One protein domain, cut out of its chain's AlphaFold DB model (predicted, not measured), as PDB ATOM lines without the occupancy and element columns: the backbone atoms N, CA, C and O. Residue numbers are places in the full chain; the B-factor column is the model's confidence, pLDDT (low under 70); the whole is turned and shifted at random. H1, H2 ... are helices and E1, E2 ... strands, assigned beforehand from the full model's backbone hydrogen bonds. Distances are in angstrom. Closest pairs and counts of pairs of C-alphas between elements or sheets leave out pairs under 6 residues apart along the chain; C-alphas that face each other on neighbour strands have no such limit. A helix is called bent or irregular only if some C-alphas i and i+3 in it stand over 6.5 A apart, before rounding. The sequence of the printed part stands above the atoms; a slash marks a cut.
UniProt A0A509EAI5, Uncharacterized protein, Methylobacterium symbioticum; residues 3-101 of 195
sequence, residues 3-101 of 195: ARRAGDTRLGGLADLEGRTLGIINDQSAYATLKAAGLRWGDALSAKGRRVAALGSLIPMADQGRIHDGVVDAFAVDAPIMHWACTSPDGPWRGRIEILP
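What this domain is: This is residues 3 to 101 of the 195 residues of an uncharacterized protein of Methylobacterium symbioticum (UniProt A0A509EAI5). A small twisted sheet of five short strands runs through the middle of an elongated body, with H5 covering its E5 edge, H2 and H4 grazing it, and H3 off beyond its E3 end. The printed part has 99 residues, with five named helices and five named strands in the order E1 H1 E2 H2 H3 E3 H4 E4 H5 E5. The sheet is mixed, in the order E3 E2 E4 E1 E5. The class is mixed, helices and strands, with under half of the residues in named elements. The whole is compact, with a radius of gyration of the C-alphas of 13.3 A, and spans 44 by 27 by 22 A.

How they stand to each other: E1, residues 3 to 5, is antiparallel to E4, residues 74 to 76, with N 3 and O 75 at 2.9 A, and to E5, residues 97 to 99, with N 4 and O 98 at 2.9 A. H1, residues 14 to 17, is only just not on the sheet, with 4 pairs of C-alphas within 10 A. E2, residues 21 to 24, is parallel to E4, with N 76 and O 23 at 2.8 A, and to E3, residues 57 to 60, with N 59 and O 22 at 2.9 A; these pairs are within hydrogen-bond range. H2, residues 28 to 37, only grazes the sheet with residues 30 to 34; its closest C-alphas to E2 are those of Ala 30 and Ile 24, 7.3 A. H3, residues 42 to 46, is not on the sheet and is close to H2 but not clearly touching, with C-alphas 35 and 44 closest at 7.7 A. E2, H2, H3 and E3 form a strand-helix-strand unit, two parallel neighbour strands with helices between, with a right-handed crossover. H4, residues 64 to 67, only grazes the sheet. H5, residues 79 to 87, is over E5 at a height over the sheet of 7.7 A, slantwise to the strands at 40 degrees on the local plane; the closest C-alphas are those of Cys 86 and Ile 97, 5.6 A. E3, H4, E4 and E4, H5, E5 are split units, each with another strand between its two, and both crossovers are right-handed. In H2 and H5 every O i to N i+4 pair is within range; H3 has 0 of 1, beside 1 of 2 O i to N i+3 pairs.

Where its parts are: E1 begins at C-alpha 3 (123.871, 152.767, 196.525) and is 7.2 A long; H1 is 5.6 A, E2 9.9 A and H2 14.3 A. H3, 8.7 A, is only just irregular, C-alphas 43 and 46 being 6.8 A apart. E3 is 10.1 A, H4 6.3 A, E4 6.9 A, H5 11.8 A and E5 7.0 A, ending at C-alpha 99 (121.387, 153.376, 199.946).

The domain as a whole: The C-alphas farthest apart are those of Lys 48 and Asp 90, 44.5 A. The printed part has no cut, and no link is long. The mean pLDDT of the printed part is 88.8, with residue 62 and residues 64 to 68 under 70.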
ATOM      1  N   ALA A   3     123.278 151.738 195.685       92.00
ATOM      2  CA  ALA A   3     123.871 152.767 196.525       92.00
ATOM      3  C   ALA A   3     124.546 153.833 195.662       92.00
ATOM      4  O   ALA A   3     125.010 153.550 194.555       92.00
ATOM      5  N   ARG A   4     124.610 155.057 196.178       92.31
ATOM      6  CA  ARG A   4     125.228 156.209 195.513       92.31
ATOM      7  C   ARG A   4     126.070 157.011 196.499       92.31
ATOM      8  O   ARG A   4     126.007 156.785 197.706       92.31
ATOM      9  N   ARG A   5     126.826 157.983 195.987       91.62
ATOM     10  CA  ARG A   5     127.422 159.031 196.829       91.62
ATOM     11  C   ARG A   5     126.318 159.831 197.518       91.62
ATOM     12  O   ARG A   5     125.327 160.192 196.882       91.62
ATOM     13  N   ALA A   6     126.510 160.117 198.801       91.38
ATOM     14  CA  ALA A   6     125.558 160.884 199.588       91.38
ATOM     15  C   ALA A   6     125.327 162.265 198.957       91.38
ATOM     16  O   ALA A   6     126.280 162.973 198.625       91.38
ATOM     17  N   GLY A   7     124.058 162.629 198.772       91.50
ATOM     18  CA  GLY A   7     123.669 163.920 198.203       91.50
ATOM     19  C   GLY A   7     123.698 163.998 196.672       91.50
ATOM     20  O   GLY A   7     123.357 165.048 196.129       91.50
ATOM     21  N   ASP A   8     124.043 162.924 195.948       92.06
ATOM     22  CA  ASP A   8     123.946 162.911 194.480       92.06
ATOM     23  C   ASP A   8     122.482 162.774 194.027       92.06
ATOM     24  O   ASP A   8     121.977 161.688 193.743       92.06
ATOM     25  N   THR A   9     121.783 163.907 193.941       92.81
ATOM     26  CA  THR A   9     120.358 163.984 193.576       92.81
ATOM     27  C   THR A   9     120.057 163.562 192.142       92.81
ATOM     28  O   THR A   9     118.896 163.362 191.799       92.81
ATOM     29  N   ARG A  10     121.082 163.374 191.304       93.38
ATOM     30  CA  ARG A  10     120.920 162.958 189.908       93.38
ATOM     31  C   ARG A  10     120.595 161.467 189.780       93.38
ATOM     32  O   ARG A  10     120.396 161.018 188.660       93.38
ATOM     33  N   LEU A  11     120.640 160.693 190.867       93.75
ATOM     34  CA  LEU A  11     120.477 159.235 190.873       93.75
ATOM     35  C   LEU A  11     119.366 158.800 191.829       93.75
ATOM     36  O   LEU A  11     119.655 158.434 192.960       93.75
ATOM     37  N   GLY A  12     118.104 158.843 191.420       93.19
ATOM     38  CA  GLY A  12     116.970 158.391 192.234       93.19
ATOM     39  C   GLY A  12     116.696 156.888 192.144       93.19
ATOM     40  O   GLY A  12     116.144 156.309 193.077       93.19
ATOM     41  N   GLY A  13     117.100 156.235 191.053       94.44
ATOM     42  CA  GLY A  13     116.913 154.797 190.873       94.44
ATOM     43  C   GLY A  13     117.513 154.249 189.580       94.44
ATOM     44  O   GLY A  13     118.361 154.871 188.949       94.44
ATOM     45  N   LEU A  14     117.060 153.057 189.175       95.44
ATOM     46  CA  LEU A  14     117.623 152.334 188.024       95.44
ATOM     47  C   LEU A  14     117.493 153.086 186.692       95.44
ATOM     48  O   LEU A  14     118.374 152.959 185.847       95.44
ATOM     49  N   ALA A  15     116.411 153.844 186.494       95.44
ATOM     50  CA  ALA A  15     116.183 154.602 185.261       95.44
ATOM     51  C   ALA A  15     117.206 155.736 185.071       95.44
ATOM     52  O   ALA A  15     117.529 156.093 183.944       95.44
ATOM     53  N   ASP A  16     117.773 156.249 186.166       96.75
ATOM     54  CA  ASP A  16     118.747 157.340 186.124       96.75
ATOM     55  C   ASP A  16     120.163 156.862 185.774       96.75
ATOM     56  O   ASP A  16     121.080 157.678 185.672       96.75
ATOM     57  N   LEU A  17     120.362 155.551 185.587       96.81
ATOM     58  CA  LEU A  17     121.651 154.948 185.240       96.81
ATOM     59  C   LEU A  17     121.985 155.016 183.737       96.81
ATOM     60  O   LEU A  17     123.023 154.497 183.327       96.81
ATOM     61  N   GLU A  18     121.140 155.640 182.914       97.25
ATOM     62  CA  GLU A  18     121.392 155.796 181.476       97.25
ATOM     63  C   GLU A  18     122.735 156.502 181.221       97.25
ATOM     64  O   GLU A  18     122.998 157.585 181.747       97.25
ATOM     65  N   GLY A  19     123.606 155.869 180.434       96.38
ATOM     66  CA  GLY A  19     124.941 156.366 180.103       96.38
ATOM     67  C   GLY A  19     125.938 156.381 181.268       96.38
ATOM     68  O   GLY A  19     127.065 156.833 181.087       96.38
ATOM     69  N   ARG A  20     125.565 155.877 182.451       96.00
ATOM     70  CA  ARG A  20     126.397 155.946 183.661       96.00
ATOM     71  C   ARG A  20     127.263 154.721 183.879       96.00
ATOM     72  O   ARG A  20     127.041 153.663 183.287       96.00
ATOM     73  N   THR A  21     128.231 154.875 184.775       94.12
ATOM     74  CA  THR A  21     129.093 153.786 185.225       94.12
ATOM     75  C   THR A  21     128.532 153.161 186.497       94.12
ATOM     76  O   THR A  21     128.465 153.810 187.543       94.12
ATOM     77  N   LEU A  22     128.159 151.885 186.429       94.50
ATOM     78  CA  LEU A  22     127.709 151.106 187.583       94.50
ATOM     79  C   LEU A  22     128.833 150.172 188.053       94.50
ATOM     80  O   LEU A  22     129.390 149.415 187.259       94.50
ATOM     81  N   GLY A  23     129.147 150.200 189.346       93.19
ATOM     82  CA  GLY A  23     129.937 149.153 189.995       93.19
ATOM     83  C   GLY A  23     129.047 147.983 190.412       93.19
ATOM     84  O   GLY A  23     127.918 148.193 190.859       93.19
ATOM     85  N   ILE A  24     129.538 146.753 190.272       92.44
ATOM     86  CA  ILE A  24     128.822 145.540 190.681       92.44
ATOM     87  C   ILE A  24     129.781 144.555 191.351       92.44
ATOM     88  O   ILE A  24     130.956 144.471 190.984       92.44
ATOM     89  N   ILE A  25     129.278 143.788 192.318       86.25
ATOM     90  CA  ILE A  25     129.984 142.603 192.810       86.25
ATOM     91  C   ILE A  25     130.220 141.612 191.659       86.25
ATOM     92  O   ILE A  25     129.372 141.443 190.781       86.25
ATOM     93  N   ASN A  26     131.390 140.971 191.646       85.75
ATOM     94  CA  ASN A  26     131.754 139.998 190.617       85.75
ATOM     95  C   ASN A  26     131.067 138.640 190.864       85.75
ATOM     96  O   ASN A  26     131.716 137.665 191.233       85.75
ATOM     97  N   ASP A  27     129.748 138.613 190.692       86.56
ATOM     98  CA  ASP A  27     128.879 137.462 190.926       86.56
ATOM     99  C   ASP A  27     127.882 137.300 189.765       86.56
ATOM    100  O   ASP A  27     127.241 138.262 189.336       86.56
ATOM    101  N   GLN A  28     127.740 136.079 189.238       87.56
ATOM    102  CA  GLN A  28     126.885 135.812 188.074       87.56
ATOM    103  C   GLN A  28     125.399 136.109 188.329       87.56
ATOM    104  O   GLN A  28     124.722 136.643 187.443       87.56
ATOM    105  N   SER A  29     124.896 135.824 189.528       88.50
ATOM    106  CA  SER A  29     123.515 136.104 189.928       88.50
ATOM    107  C   SER A  29     123.260 137.607 190.047       88.50
ATOM    108  O   SER A  29     122.163 138.076 189.713       88.50
ATOM    109  N   ALA A  30     124.279 138.396 190.407       91.00
ATOM    110  CA  ALA A  30     124.194 139.856 190.390       91.00
ATOM    111  C   ALA A  30     123.989 140.380 188.961       91.00
ATOM    112  O   ALA A  30     123.055 141.148 188.711       91.00
ATOM    113  N   TYR A  31     124.784 139.906 187.994       92.62
ATOM    114  CA  TYR A  31     124.601 140.260 186.582       92.62
ATOM    115  C   TYR A  31     123.223 139.840 186.059       92.62
ATOM    116  O   TYR A  31     122.535 140.635 185.412       92.62
ATOM    117  N   ALA A  32     122.784 138.615 186.356       91.31
ATOM    118  CA  ALA A  32     121.465 138.135 185.954       91.31
ATOM    119  C   ALA A  32     120.343 139.028 186.511       91.31
ATOM    120  O   ALA A  32     119.429 139.410 185.774       91.31
ATOM    121  N   THR A  33     120.466 139.447 187.771       92.94
ATOM    122  CA  THR A  33     119.518 140.347 188.437       92.94
ATOM    123  C   THR A  33     119.454 141.713 187.761       92.94
ATOM    124  O   THR A  33     118.358 142.201 187.484       92.94
ATOM    125  N   LEU A  34     120.595 142.319 187.412       94.19
ATOM    126  CA  LEU A  34     120.602 143.591 186.678       94.19
ATOM    127  C   LEU A  34     119.914 143.463 185.312       94.19
ATOM    128  O   LEU A  34     119.123 144.326 184.918       94.19
ATOM    129  N   LYS A  35     120.184 142.367 184.594       93.25
ATOM    130  CA  LYS A  35     119.595 142.103 183.276       93.25
ATOM    131  C   LYS A  35     118.078 141.945 183.361       93.25
ATOM    132  O   LYS A  35     117.357 142.559 182.567       93.25
ATOM    133  N   ALA A  36     117.610 141.171 184.342       92.38
ATOM    134  CA  ALA A  36     116.195 140.952 184.627       92.38
ATOM    135  C   ALA A  36     115.485 142.244 185.062       92.38
ATOM    136  O   ALA A  36     114.364 142.504 184.627       92.38
ATOM    137  N   ALA A  37     116.161 143.104 185.831       93.38
ATOM    138  CA  ALA A  37     115.641 144.415 186.221       93.38
ATOM    139  C   ALA A  37     115.474 145.380 185.028       93.38
ATOM    140  O   ALA A  37     114.721 146.355 185.116       93.38
ATOM    141  N   GLY A  38     116.119 145.083 183.896       94.50
ATOM    142  CA  GLY A  38     116.023 145.842 182.652       94.50
ATOM    143  C   GLY A  38     117.254 146.688 182.336       94.50
ATOM    144  O   GLY A  38     117.208 147.462 181.380       94.50
ATOM    145  N   LEU A  39     118.348 146.552 183.094       95.69
ATOM    146  CA  LEU A  39     119.611 147.201 182.752       95.69
ATOM    147  C   LEU A  39     120.283 146.496 181.574       95.69
ATOM    148  O   LEU A  39     120.134 145.284 181.367       95.69
ATOM    149  N   ARG A  40     121.000 147.272 180.767       95.75
ATOM    150  CA  ARG A  40     121.688 146.816 179.557       95.75
ATOM    151  C   ARG A  40     123.109 147.370 179.544       95.75
ATOM    152  O   ARG A  40     123.316 148.511 179.930       95.75
ATOM    153  N   TRP A  41     124.075 146.566 179.122       94.88
ATOM    154  CA  TRP A  41     125.490 146.932 178.994       94.88
ATOM    155  C   TRP A  41     126.159 145.958 178.022       94.88
ATOM    156  O   TRP A  41     125.699 144.819 177.910       94.88
ATOM    157  N   GLY A  42     127.229 146.377 177.340       90.38
ATOM    158  CA  GLY A  42     127.995 145.517 176.424       90.38
ATOM    159  C   GLY A  42     127.104 144.683 175.492       90.38
ATOM    160  O   GLY A  42     126.161 145.197 174.893       90.38
ATOM    161  N   ASP A  43     127.334 143.371 175.451       84.25
ATOM    162  CA  ASP A  43     126.580 142.431 174.604       84.25
ATOM    163  C   ASP A  43     125.089 142.326 174.961       84.25
ATOM    164  O   ASP A  43     124.272 141.846 174.172       84.25
ATOM    165  N   ALA A  44     124.686 142.788 176.149       83.75
ATOM    166  CA  ALA A  44     123.283 142.837 176.526       83.75
ATOM    167  C   ALA A  44     122.535 144.014 175.882       83.75
ATOM    168  O   ALA A  44     121.313 144.004 175.956       83.75
ATOM    169  N   LEU A  45     123.194 144.991 175.242       89.12
ATOM    170  CA  LEU A  45     122.535 146.168 174.642       89.12
ATOM    171  C   LEU A  45     121.426 145.802 173.644       89.12
ATOM    172  O   LEU A  45     120.374 146.439 173.635       89.12
ATOM    173  N   SER A  46     121.619 144.738 172.864       84.81
ATOM    174  CA  SER A  46     120.643 144.262 171.874       84.81
ATOM    175  C   SER A  46     119.622 143.260 172.433       84.81
ATOM    176  O   SER A  46     118.809 142.722 171.680       84.81
ATOM    177  N   ALA A  47     119.645 142.970 173.740       83.88
ATOM    178  CA  ALA A  47     118.737 141.998 174.341       83.88
ATOM    179  C   ALA A  47     117.275 142.475 174.284       83.88
ATOM    180  O   ALA A  47     116.941 143.580 174.722       83.88
ATOM    181  N   LYS A  48     116.388 141.598 173.796       82.00
ATOM    182  CA  LYS A  48     114.936 141.825 173.745       82.00
ATOM    183  C   LYS A  48     114.331 141.912 175.159       82.00
ATOM    184  O   LYS A  48     114.903 141.410 176.125       82.00
ATOM    185  N   GLY A  49     113.156 142.531 175.276       84.56
ATOM    186  CA  GLY A  49     112.417 142.684 176.539       84.56
ATOM    187  C   GLY A  49     112.503 144.092 177.136       84.56
ATOM    188  O   GLY A  49     112.968 145.026 176.486       84.56
ATOM    189  N   ARG A  50     112.034 144.254 178.383       88.31
ATOM    190  CA  ARG A  50     111.973 145.562 179.057       88.31
ATOM    191  C   ARG A  50     113.374 146.150 179.238       88.31
ATOM    192  O   ARG A  50     114.205 145.542 179.911       88.31
ATOM    193  N   ARG A  51     113.606 147.345 178.687       94.44
ATOM    194  CA  ARG A  51     114.787 148.177 178.957       94.44
ATOM    195  C   ARG A  51     114.411 149.265 179.957       94.44
ATOM    196  O   ARG A  51     113.443 149.982 179.730       94.44
ATOM    197  N   VAL A  52     115.179 149.368 181.034       95.88
ATOM    198  CA  VAL A  52     115.079 150.447 182.026       95.88
ATOM    199  C   VAL A  52     116.160 151.491 181.781       95.88
ATOM    200  O   VAL A  52     115.834 152.665 181.700       95.88
ATOM    201  N   ALA A  53     117.411 151.060 181.606       96.31
ATOM    202  CA  ALA A  53     118.521 151.933 181.240       96.31
ATOM    203  C   ALA A  53     119.618 151.146 180.506       96.31
ATOM    204  O   ALA A  53     119.794 149.943 180.741       96.31
ATOM    205  N   ALA A  54     120.352 151.819 179.627       97.00
ATOM    206  CA  ALA A  54     121.605 151.349 179.055       97.00
ATOM    207  C   ALA A  54     122.778 152.036 179.764       97.00
ATOM    208  O   ALA A  54     122.921 153.253 179.723       97.00
ATOM    209  N   LEU A  55     123.610 151.246 180.436       97.38
ATOM    210  CA  LEU A  55     124.791 151.724 181.143       97.38
ATOM    211  C   LEU A  55     125.863 152.164 180.142       97.38
ATOM    212  O   LEU A  55     126.066 151.507 179.119       97.38
ATOM    213  N   GLY A  56     126.597 153.223 180.480       95.19
ATOM    214  CA  GLY A  56     127.818 153.591 179.763       95.19
ATOM    215  C   GLY A  56     128.956 152.613 180.059       95.19
ATOM    216  O   GLY A  56     129.736 152.277 179.171       95.19
ATOM    217  N   SER A  57     129.019 152.106 181.294       93.38
ATOM    218  CA  SER A  57     129.968 151.070 181.701       93.38
ATOM    219  C   SER A  57     129.441 150.258 182.890       93.38
ATOM    220  O   SER A  57     128.717 150.776 183.744       93.38
ATOM    221  N   LEU A  58     129.812 148.978 182.951       94.00
ATOM    222  CA  LEU A  58     129.577 148.100 184.096       94.00
ATOM    223  C   LEU A  58     130.916 147.520 184.545       94.00
ATOM    224  O   LEU A  58     131.575 146.823 183.775       94.00
ATOM    225  N   ILE A  59     131.306 147.797 185.785       91.44
ATOM    226  CA  ILE A  59     132.627 147.438 186.303       91.44
ATOM    227  C   ILE A  59     132.466 146.362 187.388       91.44
ATOM    228  O   ILE A  59     131.867 146.658 188.426       91.44
ATOM    229  N   PRO A  60     132.990 145.131 187.196       89.31
ATOM    230  CA  PRO A  60     133.167 144.184 188.295       89.31
ATOM    231  C   PRO A  60     134.162 144.760 189.293       89.31
ATOM    232  O   PRO A  60     135.297 145.079 188.933       89.31
ATOM    233  N   MET A  61     133.762 144.882 190.552       77.81
ATOM    234  CA  MET A  61     134.610 145.471 191.579       77.81
ATOM    235  C   MET A  61     134.750 144.525 192.763       77.81
ATOM    236  O   MET A  61     133.770 144.139 193.393       77.81
ATOM    237  N   ALA A  62     136.002 144.175 193.060       69.12
ATOM    238  CA  ALA A  62     136.374 143.488 194.293       69.12
ATOM    239  C   ALA A  62     136.516 144.470 195.472       69.12
ATOM    240  O   ALA A  62     136.326 144.076 196.617       69.12
ATOM    241  N   ASP A  63     136.810 145.747 195.189       72.19
ATOM    242  CA  ASP A  63     136.950 146.805 196.191       72.19
ATOM    243  C   ASP A  63     135.817 147.831 196.075       72.19
ATOM    244  O   ASP A  63     135.748 148.628 195.135       72.19
ATOM    245  N   GLN A  64     134.925 147.795 197.061       66.25
ATOM    246  CA  GLN A  64     133.745 148.654 197.170       66.25
ATOM    247  C   GLN A  64     134.095 150.060 197.668       66.25
ATOM    248  O   GLN A  64     133.289 150.980 197.522       66.25
ATOM    249  N   GLY A  65     135.306 150.251 198.206       65.81
ATOM    250  CA  GLY A  65     135.785 151.544 198.668       65.81
ATOM    251  C   GLY A  65     135.762 152.588 197.562       65.81
ATOM    252  O   GLY A  65     135.413 153.728 197.809       65.81
ATOM    253  N   ARG A  66     135.980 152.208 196.304       68.25
ATOM    254  CA  ARG A  66     136.155 153.146 195.181       68.25
ATOM    255  C   ARG A  66     134.904 153.924 194.738       68.25
ATOM    256  O   ARG A  66     134.996 154.758 193.838       68.25
ATOM    257  N   ILE A  67     133.733 153.695 195.340       68.75
ATOM    258  CA  ILE A  67     132.499 154.450 195.026       68.75
ATOM    259  C   ILE A  67     132.642 155.959 195.307       68.75
ATOM    260  O   ILE A  67     132.103 156.797 194.577       68.75
ATOM    261  N   HIS A  68     133.408 156.324 196.340       64.25
ATOM    262  CA  HIS A  68     133.661 157.722 196.694       64.25
ATOM    263  C   HIS A  68     134.736 158.386 195.814       64.25
ATOM    264  O   HIS A  68     134.697 159.602 195.658       64.25
ATOM    265  N   ASP A  69     135.620 157.604 195.179       73.50
ATOM    266  CA  ASP A  69     136.707 158.098 194.316       73.50
ATOM    267  C   ASP A  69     136.210 158.645 192.966       73.50
ATOM    268  O   ASP A  69     137.002 159.041 192.114       73.50
ATOM    269  N   GLY A  70     134.897 158.628 192.718       74.00
ATOM    270  CA  GLY A  70     134.326 159.095 191.451       74.00
ATOM    271  C   GLY A  70     134.428 158.090 190.304       74.00
ATOM    272  O   GLY A  70     133.957 158.384 189.211       74.00
ATOM    273  N   VAL A  71     135.004 156.907 190.541       84.00
ATOM    274  CA  VAL A  71     135.222 155.873 189.512       84.00
ATOM    275  C   VAL A  71     133.903 155.310 188.981       84.00
ATOM    276  O   VAL A  71     133.804 154.963 187.808       84.00
ATOM    277  N   VAL A  72     132.894 155.219 189.847       89.62
ATOM    278  CA  VAL A  72     131.539 154.799 189.486       89.62
ATOM    279  C   VAL A  72     130.527 155.859 189.910       89.62
ATOM    280  O   VAL A  72     130.766 156.642 190.834       89.62
ATOM    281  N   ASP A  73     129.374 155.878 189.254       91.75
ATOM    282  CA  ASP A  73     128.255 156.751 189.606       91.75
ATOM    283  C   ASP A  73     127.383 156.134 190.705       91.75
ATOM    284  O   ASP A  73     126.920 156.831 191.608       91.75
ATOM    285  N   ALA A  74     127.189 154.816 190.649       92.69
ATOM    286  CA  ALA A  74     126.420 154.044 191.618       92.69
ATOM    287  C   ALA A  74     127.024 152.645 191.806       92.69
ATOM    288  O   ALA A  74     127.873 152.210 191.024       92.69
ATOM    289  N   PHE A  75     126.553 151.922 192.822       91.25
ATOM    290  CA  PHE A  75     127.012 150.573 193.137       91.25
ATOM    291  C   PHE A  75     125.839 149.631 193.415       91.25
ATOM    292  O   PHE A  75     124.951 149.951 194.209       91.25
ATOM    293  N   ALA A  76     125.834 148.470 192.761       91.81
ATOM    294  CA  ALA A  76     124.855 147.409 192.953       91.81
ATOM    295  C   ALA A  76     125.475 146.255 193.754       91.81
ATOM    296  O   ALA A  76     126.335 145.530 193.256       91.81
ATOM    297  N   VAL A  77     125.046 146.101 195.008       85.56
ATOM    298  CA  VAL A  77     125.612 145.122 195.954       85.56
ATOM    299  C   VAL A  77     124.632 144.826 197.096       85.56
ATOM    300  O   VAL A  77     123.552 145.430 197.191       85.56
ATOM    301  N   ASP A  78     125.002 143.881 197.948       87.38
ATOM    302  CA  ASP A  78     124.199 143.375 199.050       87.38
ATOM    303  C   ASP A  78     123.922 144.415 200.138       87.38
ATOM    304  O   ASP A  78     124.738 145.283 200.453       87.38
ATOM    305  N   ALA A  79     122.737 144.295 200.737       87.75
ATOM    306  CA  ALA A  79     122.263 145.215 201.763       87.75
ATOM    307  C   ALA A  79     123.150 145.251 203.021       87.75
ATOM    308  O   ALA A  79     123.442 146.361 203.464       87.75
ATOM    309  N   PRO A  80     123.618 144.117 203.595       89.81
ATOM    310  CA  PRO A  80     124.358 144.156 204.855       89.81
ATOM    311  C   PRO A  80     125.658 144.960 204.767       89.81
ATOM    312  O   PRO A  80     125.906 145.852 205.575       89.81
ATOM    313  N   ILE A  81     126.473 144.704 203.740       87.12
ATOM    314  CA  ILE A  81     127.760 145.390 203.599       87.12
ATOM    315  C   ILE A  81     127.580 146.889 203.338       87.12
ATOM    316  O   ILE A  81     128.291 147.703 203.928       87.12
ATOM    317  N   MET A  82     126.576 147.277 202.542       88.00
ATOM    318  CA  MET A  82     126.309 148.696 202.293       88.00
ATOM    319  C   MET A  82     125.669 149.387 203.469       88.00
ATOM    320  O   MET A  82     125.966 150.551 203.709       88.00
ATOM    321  N   HIS A  83     124.805 148.704 204.212       90.94
ATOM    322  CA  HIS A  83     124.229 149.288 205.406       90.94
ATOM    323  C   HIS A  83     125.338 149.613 206.402       90.94
ATOM    324  O   HIS A  83     125.440 150.762 206.825       90.94
ATOM    325  N   TRP A  84     126.212 148.643 206.687       89.56
ATOM    326  CA  TRP A  84     127.378 148.866 207.535       89.56
ATOM    327  C   TRP A  84     128.246 150.016 207.012       89.56
ATOM    328  O   TRP A  84     128.572 150.923 207.773       89.56
ATOM    329  N   ALA A  85     128.567 150.041 205.716       87.88
ATOM    330  CA  ALA A  85     129.401 151.092 205.141       87.88
ATOM    331  C   ALA A  85     128.754 152.492 205.256       87.88
ATOM    332  O   ALA A  85     129.443 153.472 205.533       87.88
ATOM    333  N   CYS A  86     127.433 152.597 205.102       89.50
ATOM    334  CA  CYS A  86     126.704 153.861 205.219       89.50
ATOM    335  C   CYS A  86     126.585 154.363 206.667       89.50
ATOM    336  O   CYS A  86     126.605 155.578 206.891       89.50
ATOM    337  N   THR A  87     126.414 153.464 207.645       90.50
ATOM    338  CA  THR A  87     125.961 153.830 209.002       90.50
ATOM    339  C   THR A  87     127.004 153.632 210.101       90.50
ATOM    340  O   THR A  87     126.958 154.355 211.102       90.50
ATOM    341  N   SER A  88     127.945 152.699 209.929       88.69
ATOM    342  CA  SER A  88     128.887 152.302 210.976       88.69
ATOM    343  C   SER A  88     129.846 153.436 211.344       88.69
ATOM    344  O   SER A  88     130.484 153.995 210.450       88.69
ATOM    345  N   PRO A  89     130.007 153.774 212.639       88.00
ATOM    346  CA  PRO A  89     130.965 154.790 213.080       88.00
ATOM    347  C   PRO A  89     132.420 154.409 212.781       88.00
ATOM    348  O   PRO A  89     133.247 155.300 212.609       88.00
ATOM    349  N   ASP A  90     132.710 153.113 212.668       86.56
ATOM    350  CA  ASP A  90     134.055 152.588 212.417       86.56
ATOM    351  C   ASP A  90     134.416 152.576 210.920       86.56
ATOM    352  O   ASP A  90     135.552 152.295 210.541       86.56
ATOM    353  N   GLY A  91     133.442 152.847 210.044       82.44
ATOM    354  CA  GLY A  91     133.621 152.811 208.599       82.44
ATOM    355  C   GLY A  91     134.090 154.160 208.040       82.44
ATOM    356  O   GLY A  91     133.453 155.183 208.308       82.44
ATOM    357  N   PRO A  92     135.109 154.201 207.159       85.62
ATOM    358  CA  PRO A  92     135.537 155.444 206.501       85.62
ATOM    359  C   PRO A  92     134.475 156.027 205.545       85.62
ATOM    360  O   PRO A  92     134.621 157.148 205.052       85.62
ATOM    361  N   TRP A  93     133.404 155.271 205.280       87.06
ATOM    362  CA  TRP A  93     132.335 155.591 204.331       87.06
ATOM    363  C   TRP A  93     131.094 156.215 204.967       87.06
ATOM    364  O   TRP A  93     130.197 156.655 204.241       87.06
ATOM    365  N   ARG A  94     131.048 156.310 206.301       90.38
ATOM    366  CA  ARG A  94     129.887 156.829 207.020       90.38
ATOM    367  C   ARG A  94     129.489 158.214 206.515       90.38
ATOM    368  O   ARG A  94     130.289 159.149 206.533       90.38
ATOM    369  N   GLY A  95     128.241 158.340 206.066       89.44
ATOM    370  CA  GLY A  95     127.686 159.589 205.533       89.44
ATOM    371  C   GLY A  95     128.255 160.050 204.182       89.44
ATOM    372  O   GLY A  95     127.870 161.112 203.706       89.44
ATOM    373  N   ARG A  96     129.154 159.281 203.549       90.38
ATOM    374  CA  ARG A  96     129.693 159.565 202.201       90.38
ATOM    375  C   ARG A  96     128.947 158.822 201.101       90.38
ATOM    376  O   ARG A  96     128.994 159.215 199.938       90.38
ATOM    377  N   ILE A  97     128.261 157.753 201.477       90.56
ATOM    378  CA  ILE A  97     127.411 156.940 200.618       90.56
ATOM    379  C   ILE A  97     126.035 156.795 201.253       90.56
ATOM    380  O   ILE A  97     125.888 156.872 202.473       90.56
ATOM    381  N   GLU A  98     125.035 156.576 200.415       91.19
ATOM    382  CA  GLU A  98     123.673 156.298 200.848       91.19
ATOM    383  C   GLU A  98     123.036 155.210 199.985       91.19
ATOM    384  O   GLU A  98     123.322 155.078 198.790       91.19
ATOM    385  N   ILE A  99     122.172 154.415 200.613       91.81
ATOM    386  CA  ILE A  99     121.387 153.376 199.946       91.81
ATOM    387  C   ILE A  99     120.131 154.031 199.385       91.81
ATOM    388  O   ILE A  99     119.406 154.719 200.103       91.81
ATOM    389  N   LEU A 100     119.857 153.788 198.108       92.19
ATOM    390  CA  LEU A 100     118.610 154.203 197.489       92.19
ATOM    391  C   LEU A 100     117.469 153.270 197.910       92.19
ATOM    392  O   LEU A 100     117.684 152.061 198.042       92.19
ATOM    393  N   PRO A 101     116.253 153.804 198.121       88.12
ATOM    394  CA  PRO A 101     115.114 152.990 198.509       88.12
ATOM    395  C   PRO A 101     114.769 151.956 197.428       88.12
ATOM    396  O   PRO A 101     114.870 152.215 196.229       88.12
TER     397      PRO A 101